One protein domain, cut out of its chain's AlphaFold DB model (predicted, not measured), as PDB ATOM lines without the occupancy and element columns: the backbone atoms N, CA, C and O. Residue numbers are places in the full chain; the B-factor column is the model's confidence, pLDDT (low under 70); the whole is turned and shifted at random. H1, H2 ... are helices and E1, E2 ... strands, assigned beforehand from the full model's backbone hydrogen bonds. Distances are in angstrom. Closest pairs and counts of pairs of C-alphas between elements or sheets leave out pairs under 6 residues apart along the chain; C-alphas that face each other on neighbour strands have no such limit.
ATOM      1  N   TYR A 966     232.783 315.422 327.175       94.75
ATOM      2  CA  TYR A 966     232.822 313.987 326.958       94.75
ATOM      3  C   TYR A 966     233.884 313.674 325.910       94.75
ATOM      4  O   TYR A 966     233.929 314.304 324.853       94.75
ATOM      5  N   VAL A 967     234.716 312.672 326.182       94.62
ATOM      6  CA  VAL A 967     235.710 312.168 325.233       94.62
ATOM      7  C   VAL A 967     235.638 310.648 325.143       94.62
ATOM      8  O   VAL A 967     235.540 309.940 326.147       94.62
ATOM      9  N   GLU A 968     235.687 310.152 323.912       94.31
ATOM     10  CA  GLU A 968     235.818 308.744 323.573       94.31
ATOM     11  C   GLU A 968     237.102 308.546 322.779       94.31
ATOM     12  O   GLU A 968     237.328 309.229 321.774       94.31
ATOM     13  N   TYR A 969     237.937 307.617 323.231       93.81
ATOM     14  CA  TYR A 969     239.201 307.309 322.582       93.81
ATOM     15  C   TYR A 969     239.511 305.820 322.622       93.81
ATOM     16  O   TYR A 969     239.058 305.093 323.507       93.81
ATOM     17  N   GLN A 970     240.273 305.373 321.633       92.44
ATOM     18  CA  GLN A 970     240.803 304.024 321.554       92.44
ATOM     19  C   GLN A 970     242.286 304.045 321.917       92.44
ATOM     20  O   GLN A 970     243.053 304.798 321.319       92.44
ATOM     21  N   ASP A 971     242.680 303.209 322.868       90.75
ATOM     22  CA  ASP A 971     244.081 302.949 323.189       90.75
ATOM     23  C   ASP A 971     244.302 301.435 323.140       90.75
ATOM     24  O   ASP A 971     243.559 300.666 323.760       90.75
ATOM     25  N   ASP A 972     245.243 301.007 322.299       87.50
ATOM     26  CA  ASP A 972     245.370 299.624 321.826       87.50
ATOM     27  C   ASP A 972     244.016 299.029 321.347       87.50
ATOM     28  O   ASP A 972     243.353 299.576 320.457       87.50
ATOM     29  N   ASP A 973     243.582 297.907 321.932       87.38
ATOM     30  CA  ASP A 973     242.325 297.211 321.612       87.38
ATOM     31  C   ASP A 973     241.154 297.611 322.541       87.38
ATOM     32  O   ASP A 973     240.106 296.957 322.543       87.38
ATOM     33  N   GLN A 974     241.302 298.657 323.366       92.19
ATOM     34  CA  GLN A 974     240.282 299.093 324.331       92.19
ATOM     35  C   GLN A 974     239.694 300.466 323.987       92.19
ATOM     36  O   GLN A 974     240.393 301.373 323.548       92.19
ATOM     37  N   ILE A 975     238.386 300.625 324.222       91.56
ATOM     38  CA  ILE A 975     237.664 301.894 324.053       91.56
ATOM     39  C   ILE A 975     237.373 302.485 325.430       91.56
ATOM     40  O   ILE A 975     236.691 301.869 326.252       91.56
ATOM     41  N   PHE A 976     237.826 303.714 325.643       93.88
ATOM     42  CA  PHE A 976     237.588 304.496 326.845       93.88
ATOM     43  C   PHE A 976     236.528 305.559 326.574       93.88
ATOM     44  O   PHE A 976     236.562 306.241 325.552       93.88
ATOM     45  N   LYS A 977     235.583 305.708 327.506       94.38
ATOM     46  CA  LYS A 977     234.522 306.724 327.480       94.38
ATOM     47  C   LYS A 977     234.571 307.486 328.787       94.38
ATOM     48  O   LYS A 977     234.347 306.892 329.841       94.38
ATOM     49  N   GLN A 978     234.905 308.768 328.728       94.06
ATOM     50  CA  GLN A 978     235.111 309.582 329.917       94.06
ATOM     51  C   GLN A 978     234.260 310.843 329.847       94.06
ATOM     52  O   GLN A 978     234.308 311.587 328.871       94.06
ATOM     53  N   GLU A 979     233.508 311.085 330.915       94.50
ATOM     54  CA  GLU A 979     232.869 312.366 331.181       94.50
ATOM     55  C   GLU A 979     233.725 313.115 332.204       94.50
ATOM     56  O   GLU A 979     234.122 312.560 333.233       94.50
ATOM     57  N   LYS A 980     234.078 314.354 331.882       95.00
ATOM     58  CA  LYS A 980     235.041 315.162 332.623       95.00
ATOM     59  C   LYS A 980     234.377 316.454 333.065       95.00
ATOM     60  O   LYS A 980     233.675 317.103 332.290       95.00
ATOM     61  N   ASP A 981     234.593 316.812 334.327       95.00
ATOM     62  CA  ASP A 981     234.025 318.028 334.900       95.00
ATOM     63  C   ASP A 981     234.791 319.282 334.447       95.00
ATOM     64  O   ASP A 981     235.940 319.195 334.010       95.00
ATOM     65  N   TRP A 982     234.194 320.464 334.591       94.31
ATOM     66  CA  TRP A 982     234.767 321.729 334.105       94.31
ATOM     67  C   TRP A 982     236.125 322.096 334.729       94.31
ATOM     68  O   TRP A 982     236.910 322.829 334.127       94.31
ATOM     69  N   GLN A 983     236.417 321.588 335.929       94.94
ATOM     70  CA  GLN A 983     237.673 321.825 336.658       94.94
ATOM     71  C   GLN A 983     238.817 320.927 336.191       94.94
ATOM     72  O   GLN A 983     239.971 321.155 336.551       94.94
ATOM     73  N   SER A 984     238.497 319.883 335.427       93.12
ATOM     74  CA  SER A 984     239.488 318.919 334.974       93.12
ATOM     75  C   SER A 984     240.521 319.568 334.052       93.12
ATOM     76  O   SER A 984     240.244 320.539 333.339       93.12
ATOM     77  N   ARG A 985     241.734 319.014 334.081       90.62
ATOM     78  CA  ARG A 985     242.744 319.276 333.059       90.62
ATOM     79  C   ARG A 985     242.298 318.605 331.766       90.62
ATOM     80  O   ARG A 985     241.966 317.418 331.774       90.62
ATOM     81  N   LEU A 986     242.264 319.373 330.686       89.75
ATOM     82  CA  LEU A 986     242.048 318.839 329.356       89.75
ATOM     83  C   LEU A 986     243.342 318.159 328.921       89.75
ATOM     84  O   LEU A 986     244.291 318.842 328.573       89.75
ATOM     85  N   HIS A 987     243.343 316.833 328.961       86.94
ATOM     86  CA  HIS A 987     244.414 315.998 328.434       86.94
ATOM     87  C   HIS A 987     243.797 314.953 327.504       86.94
ATOM     88  O   HIS A 987     242.828 314.283 327.889       86.94
ATOM     89  N   LEU A 988     244.305 314.850 326.276       86.56
ATOM     90  CA  LEU A 988     243.840 313.875 325.286       86.56
ATOM     91  C   LEU A 988     244.854 312.733 325.125       86.56
ATOM     92  O   LEU A 988     246.047 312.966 324.954       86.56
ATOM     93  N   GLU A 989     244.361 311.493 325.105       88.38
ATOM     94  CA  GLU A 989     245.168 310.274 324.966       88.38
ATOM     95  C   GLU A 989     244.585 309.343 323.891       88.38
ATOM     96  O   GLU A 989     243.406 309.431 323.544       88.38
ATOM     97  N   GLY A 990     245.412 308.436 323.362       90.62
ATOM     98  CA  GLY A 990     245.004 307.451 322.356       90.62
ATOM     99  C   GLY A 990     244.506 308.064 321.040       90.62
ATOM    100  O   GLY A 990     244.890 309.163 320.643       90.62
ATOM    101  N   THR A 991     243.653 307.330 320.328       93.38
ATOM    102  CA  THR A 991     242.975 307.788 319.108       93.38
ATOM    103  C   THR A 991     241.566 308.259 319.447       93.38
ATOM    104  O   THR A 991     240.689 307.444 319.732       93.38
ATOM    105  N   ILE A 992     241.326 309.567 319.386       93.94
ATOM    106  CA  ILE A 992     240.032 310.184 319.679       93.94
ATOM    107  C   ILE A 992     239.017 309.819 318.590       93.94
ATOM    108  O   ILE A 992     239.222 310.105 317.407       93.94
ATOM    109  N   THR A 993     237.895 309.217 318.984       93.00
ATOM    110  CA  THR A 993     236.789 308.846 318.085       93.00
ATOM    111  C   THR A 993     235.592 309.785 318.224       93.00
ATOM    112  O   THR A 993     234.877 310.024 317.242       93.00
ATOM    113  N   LYS A 994     235.386 310.359 319.417       93.50
ATOM    114  CA  LYS A 994     234.352 311.365 319.685       93.50
ATOM    115  C   LYS A 994     234.815 312.348 320.763       93.50
ATOM    116  O   LYS A 994     235.328 311.936 321.796       93.50
ATOM    117  N   PHE A 995     234.550 313.631 320.552       94.56
ATOM    118  CA  PHE A 995     234.709 314.684 321.551       94.56
ATOM    119  C   PHE A 995     233.458 315.569 321.524       94.56
ATOM    120  O   PHE A 995     232.969 315.902 320.445       94.56
ATOM    121  N   ASP A 996     232.886 315.871 322.686       94.75
ATOM    122  CA  ASP A 996     231.577 316.522 322.802       94.75
ATOM    123  C   ASP A 996     231.522 317.448 324.027       94.75
ATOM    124  O   ASP A 996     232.159 317.179 325.046       94.75
ATOM    125  N   ILE A 997     230.748 318.528 323.934       95.69
ATOM    126  CA  ILE A 997     230.546 319.508 325.011       95.69
ATOM    127  C   ILE A 997     229.033 319.590 325.247       95.69
ATOM    128  O   ILE A 997     228.334 320.311 324.529       95.69
ATOM    129  N   PRO A 998     228.492 318.811 326.202       88.94
ATOM    130  CA  PRO A 998     227.048 318.613 326.309       88.94
ATOM    131  C   PRO A 998     226.295 319.893 326.703       88.94
ATOM    132  O   PRO A 998     225.204 320.157 326.176       88.94
ATOM    133  N   GLU A 999     226.894 320.691 327.590       90.38
ATOM    134  CA  GLU A 999     226.319 321.888 328.210       90.38
ATOM    135  C   GLU A 999     227.342 323.038 328.229       90.38
ATOM    136  O   GLU A 999     228.546 322.803 328.324       90.38
ATOM    137  N   LEU A1000     226.857 324.283 328.152       94.06
ATOM    138  CA  LEU A1000     227.662 325.517 328.139       94.06
ATOM    139  C   LEU A1000     227.399 326.369 329.395       94.06
ATOM    140  O   LEU A1000     227.201 327.584 329.324       94.06
ATOM    141  N   THR A1001     227.328 325.719 330.558       93.69
ATOM    142  CA  THR A1001     226.862 326.320 331.815       93.69
ATOM    143  C   THR A1001     227.692 327.535 332.236       93.69
ATOM    144  O   THR A1001     227.134 328.561 332.647       93.69
ATOM    145  N   HIS A1002     229.021 327.452 332.153       95.81
ATOM    146  CA  HIS A1002     229.895 328.557 332.546       95.81
ATOM    147  C   HIS A1002     229.862 329.709 331.541       95.81
ATOM    148  O   HIS A1002     229.950 330.862 331.965       95.81
ATOM    149  N   LEU A1003     229.691 329.430 330.250       96.94
ATOM    150  CA  LEU A1003     229.544 330.422 329.189       96.94
ATOM    151  C   LEU A1003     228.223 331.191 329.310       96.94
ATOM    152  O   LEU A1003     228.214 332.419 329.198       96.94
ATOM    153  N   GLU A1004     227.118 330.497 329.592       95.19
ATOM    154  CA  GLU A1004     225.819 331.121 329.863       95.19
ATOM    155  C   GLU A1004     225.891 332.042 331.086       95.19
ATOM    156  O   GLU A1004     225.443 333.196 331.041       95.19
ATOM    157  N   LYS A1005     226.523 331.560 332.166       95.69
ATOM    158  CA  LYS A1005     226.771 332.350 333.378       95.69
ATOM    159  C   LYS A1005     227.665 333.554 333.097       95.69
ATOM    160  O   LYS A1005     227.343 334.652 333.546       95.69
ATOM    161  N   PHE A1006     228.738 333.383 332.330       97.81
ATOM    162  CA  PHE A1006     229.614 334.475 331.913       97.81
ATOM    163  C   PHE A1006     228.837 335.572 331.178       97.81
ATOM    164  O   PHE A1006     228.937 336.742 331.549       97.81
ATOM    165  N   LEU A1007     228.042 335.213 330.165       97.06
ATOM    166  CA  LEU A1007     227.321 336.202 329.364       97.06
ATOM    167  C   LEU A1007     226.290 336.967 330.208       97.06
ATOM    168  O   LEU A1007     226.115 338.176 330.021       97.06
ATOM    169  N   TYR A1008     225.650 336.294 331.167       96.12
ATOM    170  CA  TYR A1008     224.793 336.947 332.154       96.12
ATOM    171  C   TYR A1008     225.581 337.923 333.036       96.12
ATOM    172  O   TYR A1008     225.201 339.091 333.136       96.12
ATOM    173  N   GLU A1009     226.685 337.476 333.639       97.12
ATOM    174  CA  GLU A1009     227.509 338.298 334.532       97.12
ATOM    175  C   GLU A1009     228.132 339.494 333.807       97.12
ATOM    176  O   GLU A1009     228.218 340.574 334.384       97.12
ATOM    177  N   PHE A1010     228.480 339.362 332.524       97.38
ATOM    178  CA  PHE A1010     228.904 340.483 331.685       97.38
ATOM    179  C   PHE A1010     227.845 341.591 331.663       97.38
ATOM    180  O   PHE A1010     228.134 342.743 331.987       97.38
ATOM    181  N   HIS A1011     226.591 341.246 331.366       96.44
ATOM    182  CA  HIS A1011     225.498 342.219 331.314       96.44
ATOM    183  C   HIS A1011     225.092 342.732 332.707       96.44
ATOM    184  O   HIS A1011     224.789 343.918 332.859       96.44
ATOM    185  N   ALA A1012     225.119 341.875 333.730       95.44
ATOM    186  CA  ALA A1012     224.875 342.272 335.116       95.44
ATOM    187  C   ALA A1012     225.956 343.242 335.627       95.44
ATOM    188  O   ALA A1012     225.642 344.211 336.325       95.44
ATOM    189  N   GLY A1013     227.214 343.034 335.233       95.38
ATOM    190  CA  GLY A1013     228.343 343.921 335.502       95.38
ATOM    191  C   GLY A1013     228.159 345.295 334.860       95.38
ATOM    192  O   GLY A1013     228.269 346.305 335.553       95.38
ATOM    193  N   LEU A1014     227.777 345.347 333.574       95.56
ATOM    194  CA  LEU A1014     227.478 346.614 332.886       95.56
ATOM    195  C   LEU A1014     226.437 347.447 333.651       95.56
ATOM    196  O   LEU A1014     226.623 348.647 333.861       95.56
ATOM    197  N   GLN A1015     225.362 346.804 334.116       93.94
ATOM    198  CA  GLN A1015     224.291 347.476 334.851       93.94
ATOM    199  C   GLN A1015     224.710 347.883 336.273       93.94
ATOM    200  O   GLN A1015     224.485 349.025 336.678       93.94
ATOM    201  N   SER A1016     225.291 346.961 337.043       93.88
ATOM    202  CA  SER A1016     225.607 347.171 338.464       93.88
ATOM    203  C   SER A1016     226.738 348.178 338.678       93.88
ATOM    204  O   SER A1016     226.650 349.016 339.577       93.88
ATOM    205  N   LEU A1017     227.752 348.161 337.810       94.12
ATOM    206  CA  LEU A1017     228.877 349.096 337.838       94.12
ATOM    207  C   LEU A1017     228.577 350.418 337.113       94.12
ATOM    208  O   LEU A1017     229.412 351.321 337.131       94.12
ATOM    209  N   LYS A1018     227.388 350.551 336.504       93.38
ATOM    210  CA  LYS A1018     226.957 351.718 335.711       93.38
ATOM    211  C   LYS A1018     227.917 352.042 334.559       93.38
ATOM    212  O   LYS A1018     228.216 353.208 334.313       93.38
ATOM    213  N   ILE A1019     228.384 351.012 333.857       91.25
ATOM    214  CA  ILE A1019     229.276 351.156 332.703       91.25
ATOM    215  C   ILE A1019     228.501 351.802 331.553       91.25
ATOM    216  O   ILE A1019     227.481 351.272 331.117       91.25
ATOM    217  N   GLN A1020     228.983 352.944 331.060       86.19
ATOM    218  CA  GLN A1020     228.370 353.649 329.922       86.19
ATOM    219  C   GLN A1020     229.195 353.539 328.638       86.19
ATOM    220  O   GLN A1020     228.673 353.754 327.547       86.19
ATOM    221  N   THR A1021     230.479 353.201 328.758       87.44
ATOM    222  CA  THR A1021     231.418 353.155 327.630       87.44
ATOM    223  C   THR A1021     231.246 351.930 326.739       87.44
ATOM    224  O   THR A1021     231.693 351.952 325.598       87.44
ATOM    225  N   ILE A1022     230.612 350.870 327.249       92.00
ATOM    226  CA  ILE A1022     230.275 349.647 326.517       92.00
ATOM    227  C   ILE A1022     228.764 349.458 326.607       92.00
ATOM    228  O   ILE A1022     228.207 349.420 327.705       92.00
ATOM    229  N   GLN A1023     228.099 349.347 325.458       91.56
ATOM    230  CA  GLN A1023     226.652 349.151 325.404       91.56
ATOM    231  C   GLN A1023     226.293 347.674 325.635       91.56
ATOM    232  O   GLN A1023     227.044 346.794 325.203       91.56
ATOM    233  N   PRO A1024     225.157 347.363 326.285       92.94
ATOM    234  CA  PRO A1024     224.667 345.990 326.361       92.94
ATOM    235  C   PRO A1024     224.292 345.474 324.967       92.94
ATOM    236  O   PRO A1024     223.947 346.261 324.080       92.94
ATOM    237  N   LEU A1025     224.303 344.151 324.776       94.06
ATOM    238  CA  LEU A1025     223.789 343.570 323.537       94.06
ATOM    239  C   LEU A1025     222.320 343.982 323.316       94.06
ATOM    240  O   LEU A1025     221.546 344.082 324.278       94.06
ATOM    241  N   PRO A1026     221.898 344.204 322.057       90.69
ATOM    242  CA  PRO A1026     220.498 344.433 321.736       90.69
ATOM    243  C   PRO A1026     219.607 343.309 322.271       90.69
ATOM    244  O   PRO A1026     219.963 342.135 322.208       90.69
ATOM    245  N   LYS A1027     218.384 343.647 322.697       88.06
ATOM    246  CA  LYS A1027     217.396 342.656 323.172       88.06
ATOM    247  C   LYS A1027     217.002 341.607 322.121       88.06
ATOM    248  O   LYS A1027     216.361 340.621 322.474       88.06
ATOM    249  N   SER A1028     217.307 341.851 320.846       86.06
ATOM    250  CA  SER A1028     217.166 340.878 319.758       86.06
ATOM    251  C   SER A1028     218.259 339.808 319.779       86.06
ATOM    252  O   SER A1028     218.009 338.692 319.339       86.06
ATOM    253  N   ASP A1029     219.444 340.136 320.298       88.88
ATOM    254  CA  ASP A1029     220.570 339.209 320.399       88.88
ATOM    255  C   ASP A1029     220.540 338.448 321.714       88.88
ATOM    256  O   ASP A1029     220.669 337.227 321.714       88.88
ATOM    257  N   TYR A1030     220.369 339.175 322.821       93.12
ATOM    258  CA  TYR A1030     220.432 338.615 324.162       93.12
ATOM    259  C   TYR A1030     219.532 339.381 325.135       93.12
ATOM    260  O   TYR A1030     219.509 340.613 325.179       93.12
ATOM    261  N   LYS A1031     218.786 338.639 325.950       90.44
ATOM    262  CA  LYS A1031     217.962 339.154 327.044       90.44
ATOM    263  C   LYS A1031     218.552 338.633 328.358       90.44
ATOM    264  O   LYS A1031     218.395 337.443 328.628       90.44
ATOM    265  N   PRO A1032     219.202 339.479 329.183       84.69
ATOM    266  CA  PRO A1032     219.825 339.033 330.426       84.69
ATOM    267  C   PRO A1032     218.829 338.303 331.332       84.69
ATOM    268  O   PRO A1032     217.834 338.880 331.775       84.69
ATOM    269  N   GLN A1033     219.101 337.027 331.592       81.00
ATOM    270  CA  GLN A1033     218.331 336.165 332.482       81.00
ATOM    271  C   GLN A1033     219.321 335.387 333.343       81.00
ATOM    272  O   GLN A1033     220.298 334.853 332.824       81.00
ATOM    273  N   LYS A1034     219.084 335.366 334.657       75.38
ATOM    274  CA  LYS A1034     219.929 334.621 335.591       75.38
ATOM    275  C   LYS A1034     219.826 333.128 335.226       75.38
ATOM    276  O   LYS A1034     218.693 332.652 335.132       75.38
ATOM    277  N   PRO A1035     220.941 332.413 334.993       67.25
ATOM    278  CA  PRO A1035     220.902 330.981 334.701       67.25
ATOM    279  C   PRO A1035     220.179 330.235 335.833       67.25
ATOM    280  O   PRO A1035     220.381 330.555 337.005       67.25
ATOM    281  N   ASN A1036     219.288 329.310 335.475       57.69
ATOM    282  CA  ASN A1036     218.288 328.710 336.358       57.69
ATOM    283  C   ASN A1036     218.856 328.104 337.662       57.69
ATOM    284  O   ASN A1036     219.576 327.110 337.642       57.69
ATOM    285  N   LYS A1049     214.046 332.811 326.805       75.31
ATOM    286  CA  LYS A1049     214.178 334.094 326.113       75.31
ATOM    287  C   LYS A1049     215.398 334.161 325.194       75.31
ATOM    288  O   LYS A1049     215.423 335.056 324.346       75.31
ATOM    289  N   ASN A1050     216.368 333.258 325.361       89.00
ATOM    290  CA  ASN A1050     217.602 333.185 324.579       89.00
ATOM    291  C   ASN A1050     217.774 331.848 323.831       89.00
ATOM    292  O   ASN A1050     218.827 331.648 323.224       89.00
ATOM    293  N   ALA A1051     216.757 330.976 323.798       87.31
ATOM    294  CA  ALA A1051     216.837 329.640 323.190       87.31
ATOM    295  C   ALA A1051     217.403 329.650 321.762       87.31
ATOM    296  O   ALA A1051     218.201 328.795 321.387       87.31
ATOM    297  N   GLN A1052     217.019 330.647 320.958       91.56
ATOM    298  CA  GLN A1052     217.495 330.776 319.582       91.56
ATOM    299  C   GLN A1052     218.999 331.098 319.503       91.56
ATOM    300  O   GLN A1052     219.681 330.553 318.641       91.56
ATOM    301  N   LEU A1053     219.526 331.957 320.389       93.69
ATOM    302  CA  LEU A1053     220.966 332.247 320.458       93.69
ATOM    303  C   LEU A1053     221.743 330.979 320.808       93.69
ATOM    304  O   LEU A1053     222.648 330.595 320.074       93.69
ATOM    305  N   TRP A1054     221.361 330.300 321.890       93.81
ATOM    306  CA  TRP A1054     222.077 329.110 322.349       93.81
ATOM    307  C   TRP A1054     221.971 327.940 321.373       93.81
ATOM    308  O   TRP A1054     222.942 327.209 321.199       93.81
ATOM    309  N   LYS A1055     220.851 327.810 320.650       94.12
ATOM    310  CA  LYS A1055     220.714 326.847 319.550       94.12
ATOM    311  C   LYS A1055     221.708 327.114 318.416       94.12
ATOM    312  O   LYS A1055     222.318 326.172 317.921       94.12
ATOM    313  N   GLU A1056     221.883 328.370 318.006       95.75
ATOM    314  CA  GLU A1056     222.861 328.750 316.976       95.75
ATOM    315  C   GLU A1056     224.304 328.538 317.455       95.75
ATOM    316  O   GLU A1056     225.113 327.982 316.713       95.75
ATOM    317  N   VAL A1057     224.616 328.913 318.703       96.44
ATOM    318  CA  VAL A1057     225.942 328.688 319.308       96.44
ATOM    319  C   VAL A1057     226.259 327.198 319.377       96.44
ATOM    320  O   VAL A1057     227.351 326.792 318.979       96.44
ATOM    321  N   LYS A1058     225.308 326.374 319.835       94.69
ATOM    322  CA  LYS A1058     225.485 324.923 319.933       94.69
ATOM    323  C   LYS A1058     225.656 324.280 318.558       94.69
ATOM    324  O   LYS A1058     226.562 323.478 318.393       94.69
ATOM    325  N   TYR A1059     224.870 324.691 317.561       94.88
ATOM    326  CA  TYR A1059     225.022 324.203 316.188       94.88
ATOM    327  C   TYR A1059     226.409 324.521 315.604       94.88
ATOM    328  O   TYR A1059     227.051 323.652 315.019       94.88
ATOM    329  N   HIS A1060     226.897 325.753 315.793       95.06
ATOM    330  CA  HIS A1060     228.244 326.126 315.355       95.06
ATOM    331  C   HIS A1060     229.328 325.328 316.099       95.06
ATOM    332  O   HIS A1060     230.279 324.846 315.487       95.06
ATOM    333  N   LEU A1061     229.169 325.151 317.414       95.38
ATOM    334  CA  LEU A1061     230.090 324.373 318.238       95.38
ATOM    335  C   LEU A1061     230.138 322.895 317.825       95.38
ATOM    336  O   LEU A1061     231.226 322.350 317.684       95.38
ATOM    337  N   GLU A1062     228.988 322.260 317.594       93.25
ATOM    338  CA  GLU A1062     228.897 320.870 317.129       93.25
ATOM    339  C   GLU A1062     229.658 320.665 315.815       93.25
ATOM    340  O   GLU A1062     230.349 319.660 315.669       93.25
ATOM    341  N   ASN A1063     229.602 321.636 314.897       91.75
ATOM    342  CA  ASN A1063     230.373 321.593 313.657       91.75
ATOM    343  C   ASN A1063     231.892 321.635 313.910       91.75
ATOM    344  O   ASN A1063     232.619 320.828 313.343       91.75
ATOM    345  N   GLU A1064     232.370 322.511 314.801       90.50
ATOM    346  CA  GLU A1064     233.794 322.594 315.188       90.50
ATOM    347  C   GLU A1064     234.303 321.340 315.924       90.50
ATOM    348  O   GLU A1064     235.487 321.001 315.851       90.50
ATOM    349  N   LEU A1065     233.426 320.656 316.667       92.12
ATOM    350  CA  LEU A1065     233.760 319.439 317.415       92.12
ATOM    351  C   LEU A1065     233.978 318.227 316.493       92.12
ATOM    352  O   LEU A1065     234.695 317.298 316.872       92.12
ATOM    353  N   LEU A1066     233.418 318.232 315.275       87.12
ATOM    354  CA  LEU A1066     233.609 317.150 314.298       87.12
ATOM    355  C   LEU A1066     235.077 316.970 313.890       87.12
ATOM    356  O   LEU A1066     235.471 315.843 313.574       87.12
ATOM    357  N   ASP A1067     235.866 318.044 313.958       84.50
ATOM    358  CA  ASP A1067     237.285 318.071 313.598       84.50
ATOM    359  C   ASP A1067     238.209 317.535 314.709       84.50
ATOM    360  O   ASP A1067     239.408 317.362 314.490       84.50
ATOM    361  N   ILE A1068     237.687 317.253 315.910       87.56
ATOM    362  CA  ILE A1068     238.468 316.721 317.040       87.56
ATOM    363  C   ILE A1068     238.417 315.185 317.022       87.56
ATOM    364  O   ILE A1068     237.736 314.549 317.828       87.56
ATOM    365  N   LYS A1069     239.117 314.585 316.051       89.81
ATOM    366  CA  LYS A1069     239.248 313.128 315.869       89.81
ATOM    367  C   LYS A1069     240.647 312.755 315.377       89.81
ATOM    368  O   LYS A1069     241.280 313.533 314.670       89.81
ATOM    369  N   GLY A1070     241.099 311.543 315.695       89.69
ATOM    370  CA  GLY A1070     242.417 311.025 315.308       89.69
ATOM    371  C   GLY A1070     243.385 310.887 316.484       89.69
ATOM    372  O   GLY A1070     242.974 310.939 317.638       89.69
ATOM    373  N   ASP A1071     244.667 310.662 316.191       86.62
ATOM    374  CA  ASP A1071     245.712 310.497 317.213       86.62
ATOM    375  C   ASP A1071     245.827 311.760 318.079       86.62
ATOM    376  O   ASP A1071     246.108 312.848 317.566       86.62
ATOM    377  N   ALA A1072     245.638 311.615 319.392       84.94
ATOM    378  CA  ALA A1072     245.706 312.704 320.354       84.94
ATOM    379  C   ALA A1072     247.033 313.476 320.291       84.94
ATOM    380  O   ALA A1072     247.036 314.692 320.451       84.94
ATOM    381  N   LYS A1073     248.154 312.822 319.946       81.62
ATOM    382  CA  LYS A1073     249.466 313.483 319.789       81.62
ATOM    383  C   LYS A1073     249.506 314.483 318.628       81.62
ATOM    384  O   LYS A1073     250.374 315.360 318.608       81.62
ATOM    385  N   MET A1074     248.595 314.335 317.666       77.69
ATOM    386  CA  MET A1074     248.430 315.215 316.506       77.69
ATOM    387  C   MET A1074     247.324 316.257 316.707       77.69
ATOM    388  O   MET A1074     247.240 317.218 315.940       77.69
ATOM    389  N   ILE A1075     246.480 316.095 317.728       78.00
ATOM    390  CA  ILE A1075     245.387 317.015 318.030       78.00
ATOM    391  C   ILE A1075     245.912 318.128 318.930       78.00
ATOM    392  O   ILE A1075     246.474 317.897 319.997       78.00
ATOM    393  N   ARG A1076     245.691 319.374 318.514       75.88
ATOM    394  CA  ARG A1076     245.911 320.524 319.389       75.88
ATOM    395  C   ARG A1076     244.729 320.660 320.341       75.88
ATOM    396  O   ARG A1076     243.599 320.847 319.890       75.88
ATOM    397  N   GLU A1077     244.999 320.612 321.637       80.00
ATOM    398  CA  GLU A1077     243.972 320.715 322.670       80.00
ATOM    399  C   GLU A1077     243.233 322.059 322.598       80.00
ATOM    400  O   GLU A1077     243.834 323.137 322.558       80.00
ATOM    401  N   LYS A1078     241.897 321.989 322.549       85.62
ATOM    402  CA  LYS A1078     240.996 323.144 322.529       85.62
ATOM    403  C   LYS A1078     240.139 323.112 323.797       85.62
ATOM    404  O   LYS A1078     239.313 322.221 323.959       85.62
ATOM    405  N   THR A1079     240.308 324.081 324.693       91.69
ATOM    406  CA  THR A1079     239.547 324.141 325.956       91.69
ATOM    407  C   THR A1079     238.045 324.319 325.710       91.69
ATOM    408  O   THR A1079     237.684 325.300 325.046       91.69
ATOM    409  N   PRO A1080     237.174 323.462 326.273       95.50
ATOM    410  CA  PRO A1080     235.724 323.528 326.104       95.50
ATOM    411  C   PRO A1080     235.091 324.915 326.284       95.50
ATOM    412  O   PRO A1080     234.370 325.368 325.394       95.50
ATOM    413  N   PHE A1081     235.419 325.644 327.359       97.25
ATOM    414  CA  PHE A1081     234.888 327.000 327.572       97.25
ATOM    415  C   PHE A1081     235.250 327.958 326.434       97.25
ATOM    416  O   PHE A1081     234.401 328.690 325.927       97.25
ATOM    417  N   ILE A1082     236.512 327.940 325.994       96.06
ATOM    418  CA  ILE A1082     236.979 328.817 324.916       96.06
ATOM    419  C   ILE A1082     236.365 328.414 323.574       96.06
ATOM    420  O   ILE A1082     236.042 329.295 322.782       96.06
ATOM    421  N   MET A1083     236.153 327.120 323.312       95.50
ATOM    422  CA  MET A1083     235.420 326.681 322.119       95.50
ATOM    423  C   MET A1083     233.994 327.238 322.111       95.50
ATOM    424  O   MET A1083     233.565 327.811 321.110       95.50
ATOM    425  N   GLY A1084     233.291 327.144 323.243       96.81
ATOM    426  CA  GLY A1084     231.971 327.746 323.411       96.81
ATOM    427  C   GLY A1084     231.991 329.264 323.204       96.81
ATOM    428  O   GLY A1084     231.177 329.796 322.451       96.81
ATOM    429  N   LEU A1085     232.958 329.965 323.806       97.56
ATOM    430  CA  LEU A1085     233.118 331.414 323.668       97.56
ATOM    431  C   LEU A1085     233.384 331.837 322.219       97.56
ATOM    432  O   LEU A1085     232.777 332.795 321.751       97.56
ATOM    433  N   LYS A1086     234.230 331.115 321.478       96.25
ATOM    434  CA  LYS A1086     234.450 331.371 320.047       96.25
ATOM    435  C   LYS A1086     233.168 331.205 319.239       96.25
ATOM    436  O   LYS A1086     232.851 332.080 318.443       96.25
ATOM    437  N   SER A1087     232.415 330.131 319.477       96.62
ATOM    438  CA  SER A1087     231.124 329.915 318.815       96.62
ATOM    439  C   SER A1087     230.124 331.025 319.144       96.62
ATOM    440  O   SER A1087     229.412 331.489 318.256       96.62
ATOM    441  N   LEU A1088     230.107 331.520 320.388       97.38
ATOM    442  CA  LEU A1088     229.304 332.682 320.771       97.38
ATOM    443  C   LEU A1088     229.722 333.943 320.004       97.38
ATOM    444  O   LEU A1088     228.860 334.618 319.444       97.38
ATOM    445  N   LEU A1089     231.020 334.254 319.943       97.06
ATOM    446  CA  LEU A1089     231.527 335.415 319.203       97.06
ATOM    447  C   LEU A1089     231.217 335.320 317.706       97.06
ATOM    448  O   LEU A1089     230.777 336.308 317.125       97.06
ATOM    449  N   HIS A1090     231.368 334.135 317.107       95.75
ATOM    450  CA  HIS A1090     231.043 333.896 315.703       95.75
ATOM    451  C   HIS A1090     229.554 334.141 315.421       95.75
ATOM    452  O   HIS A1090     229.203 334.856 314.486       95.75
ATOM    453  N   VAL A1091     228.659 333.596 316.251       96.25
ATOM    454  CA  VAL A1091     227.205 333.782 316.094       96.25
ATOM    455  C   VAL A1091     226.795 335.239 316.315       96.25
ATOM    456  O   VAL A1091     225.996 335.778 315.547       96.25
ATOM    457  N   LEU A1092     227.349 335.909 317.330       96.12
ATOM    458  CA  LEU A1092     227.094 337.332 317.565       96.12
ATOM    459  C   LEU A1092     227.614 338.199 316.411       96.12
ATOM    460  O   LEU A1092     226.926 339.138 316.011       96.12
ATOM    461  N   GLY A1093     228.779 337.867 315.852       94.69
ATOM    462  CA  GLY A1093     229.326 338.506 314.658       94.69
ATOM    463  C   GLY A1093     228.399 338.362 313.452       94.69
ATOM    464  O   GLY A1093     228.097 339.359 312.800       94.69
ATOM    465  N   ARG A1094     227.834 337.169 313.219       93.38
ATOM    466  CA  ARG A1094     226.894 336.943 312.112       93.38
ATOM    467  C   ARG A1094     225.621 337.752 312.285       93.38
ATOM    468  O   ARG A1094     225.208 338.461 311.375       93.38
ATOM    469  N   ARG A1095     225.036 337.727 313.485       93.75
ATOM    470  CA  ARG A1095     223.857 338.545 313.820       93.75
ATOM    471  C   ARG A1095     224.135 340.041 313.711       93.75
ATOM    472  O   ARG A1095     223.225 340.831 313.437       93.75
ATOM    473  N   TRP A1096     225.371 340.456 313.980       93.19
ATOM    474  CA  TRP A1096     225.828 341.818 313.748       93.19
ATOM    475  C   TRP A1096     225.909 342.120 312.251       93.19
ATOM    476  O   TRP A1096     225.303 343.104 311.824       93.19
ATOM    477  N   ALA A1097     226.544 341.264 311.452       91.69
ATOM    478  CA  ALA A1097     226.642 341.382 309.999       91.69
ATOM    479  C   ALA A1097     225.262 341.459 309.321       91.69
ATOM    480  O   ALA A1097     224.996 342.413 308.594       91.69
ATOM    481  N   ASP A1098     224.344 340.546 309.650       90.31
ATOM    482  CA  ASP A1098     222.991 340.464 309.072       90.31
ATOM    483  C   ASP A1098     222.120 341.696 309.370       90.31
ATOM    484  O   ASP A1098     221.178 342.016 308.638       90.31
ATOM    485  N   ALA A1099     222.408 342.405 310.464       87.00
ATOM    486  CA  ALA A1099     221.691 343.623 310.825       87.00
ATOM    487  C   ALA A1099     222.149 344.852 310.024       87.00
ATOM    488  O   ALA A1099     221.474 345.884 310.072       87.00
ATOM    489  N   TYR A1100     223.276 344.766 309.314       83.69
ATOM    490  CA  TYR A1100     223.749 345.841 308.453       83.69
ATOM    491  C   TYR A1100     222.882 345.921 307.202       83.69
ATOM    492  O   TYR A1100     222.821 344.993 306.398       83.69
TER     493      TYR A1100
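This is residues 966 to 1036 and 1049 to 1100 of the 1102 residues of an uncharacterized protein of Cyanobacterium aponinum 0216 (UniProt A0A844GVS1). This is an elongated, two-ended shape: a small antiparallel sheet of three strands, E1, E2 and E3, makes one end, and three helices with long unnamed stretches lie beyond it, with H2 and H3 crossing at a steep angle and H1 meeting H3 near the first residues of both, as a V. The last residues of H2, 1061 to 1065, only graze the sheet, and the unnamed stretch 1066 to 1079 reaches back from H2 to E3, pairs briefly with it, and returns to the start of H3. The printed part has 123 residues with three named strands and then three named helices, in the order E1 E2 E3 H1 H2 H3, and the sheet's order is E2, E1, E3. The class is mixed, helices and strands. The whole is loose, with a radius of gyration of the C-alphas of 17.3 A and spans of 57 by 31 by 24 A.

The sheet holds E1, residues 966 to 971, as its inner strand, with E2, residues 974 to 980, and E3, residues 991 to 996, as edge strands. E1 and E2 form a hairpin and are antiparallel at 156 degrees; N 976 and O 969 are 2.8 A apart, within hydrogen-bond range, and so are N 967 and O 978, at 2.9 A. E1 and E3 are antiparallel at 172 degrees, with N 968 and O 994 at 2.8 A and N 996 and O 966 at 2.9 A, both within hydrogen-bond range. Beyond the named strands, residues 991 to 992 of E3 pair antiparallel with residues 1070 to 1071. H2, residues 1051 to 1065, is on the sheet but only grazes it, with its residues 1061 to 1065; the closest C-alphas of E3 and H2, those of Phe 995 and Leu 1065, are 6.4 A apart. H2 and H3, residues 1080 to 1098, touch, with the C-alphas of Val 1057 and Ser 1087 closest at 5.3 A. Their lines stand at a steep tilt of 60 degrees, and they run opposite ways. H3 touches H2 with residues 1083 to 1091 alone. H1, residues 1001 to 1016, touches H3 with residues 1002 to 1003 alone, and the closest C-alphas are those of Leu 1003 and Phe 1081, 6.5 A apart. H1 and H3 run the same way at a steep tilt of 59 degrees. H1 and H2 are apart, and neither H1 nor H3 is on the sheet. In H1, H2 and H3 every O i to N i+4 pair is within hydrogen-bond range.

E1 begins at C-alpha 966, (232.822, 313.987, 326.958), and measures 16.2 A from first to last C-alpha. E2 measures 18.8 A and E3 14.8 A. H1 measures 21.9 A and begins at C-alpha 1001, (226.862, 326.320, 331.815). H2 measures 20.6 A. H3, the longest helix with 19 residues, measures 27.2 A and ends at C-alpha 1098, (222.991, 340.464, 309.072).

The two C-alphas farthest apart are those of Asp 973 and Gln 1020, 58.7 A. Residues 1037 to 1048 are not printed; the gap from C-alpha 1036 to C-alpha 1049 is 12.3 A, and the link from H1 to H2 runs across this cut. Residues 1017 to 1036 have no named element. Of the links that are printed whole, that from H2 to H3 is long, with 14 residues, E1 to E2 and E3 to H1 are tight, and E2 to E3 is short. The mean pLDDT of the printed part is 91.2, and residues 1035 to 1036 are under 70.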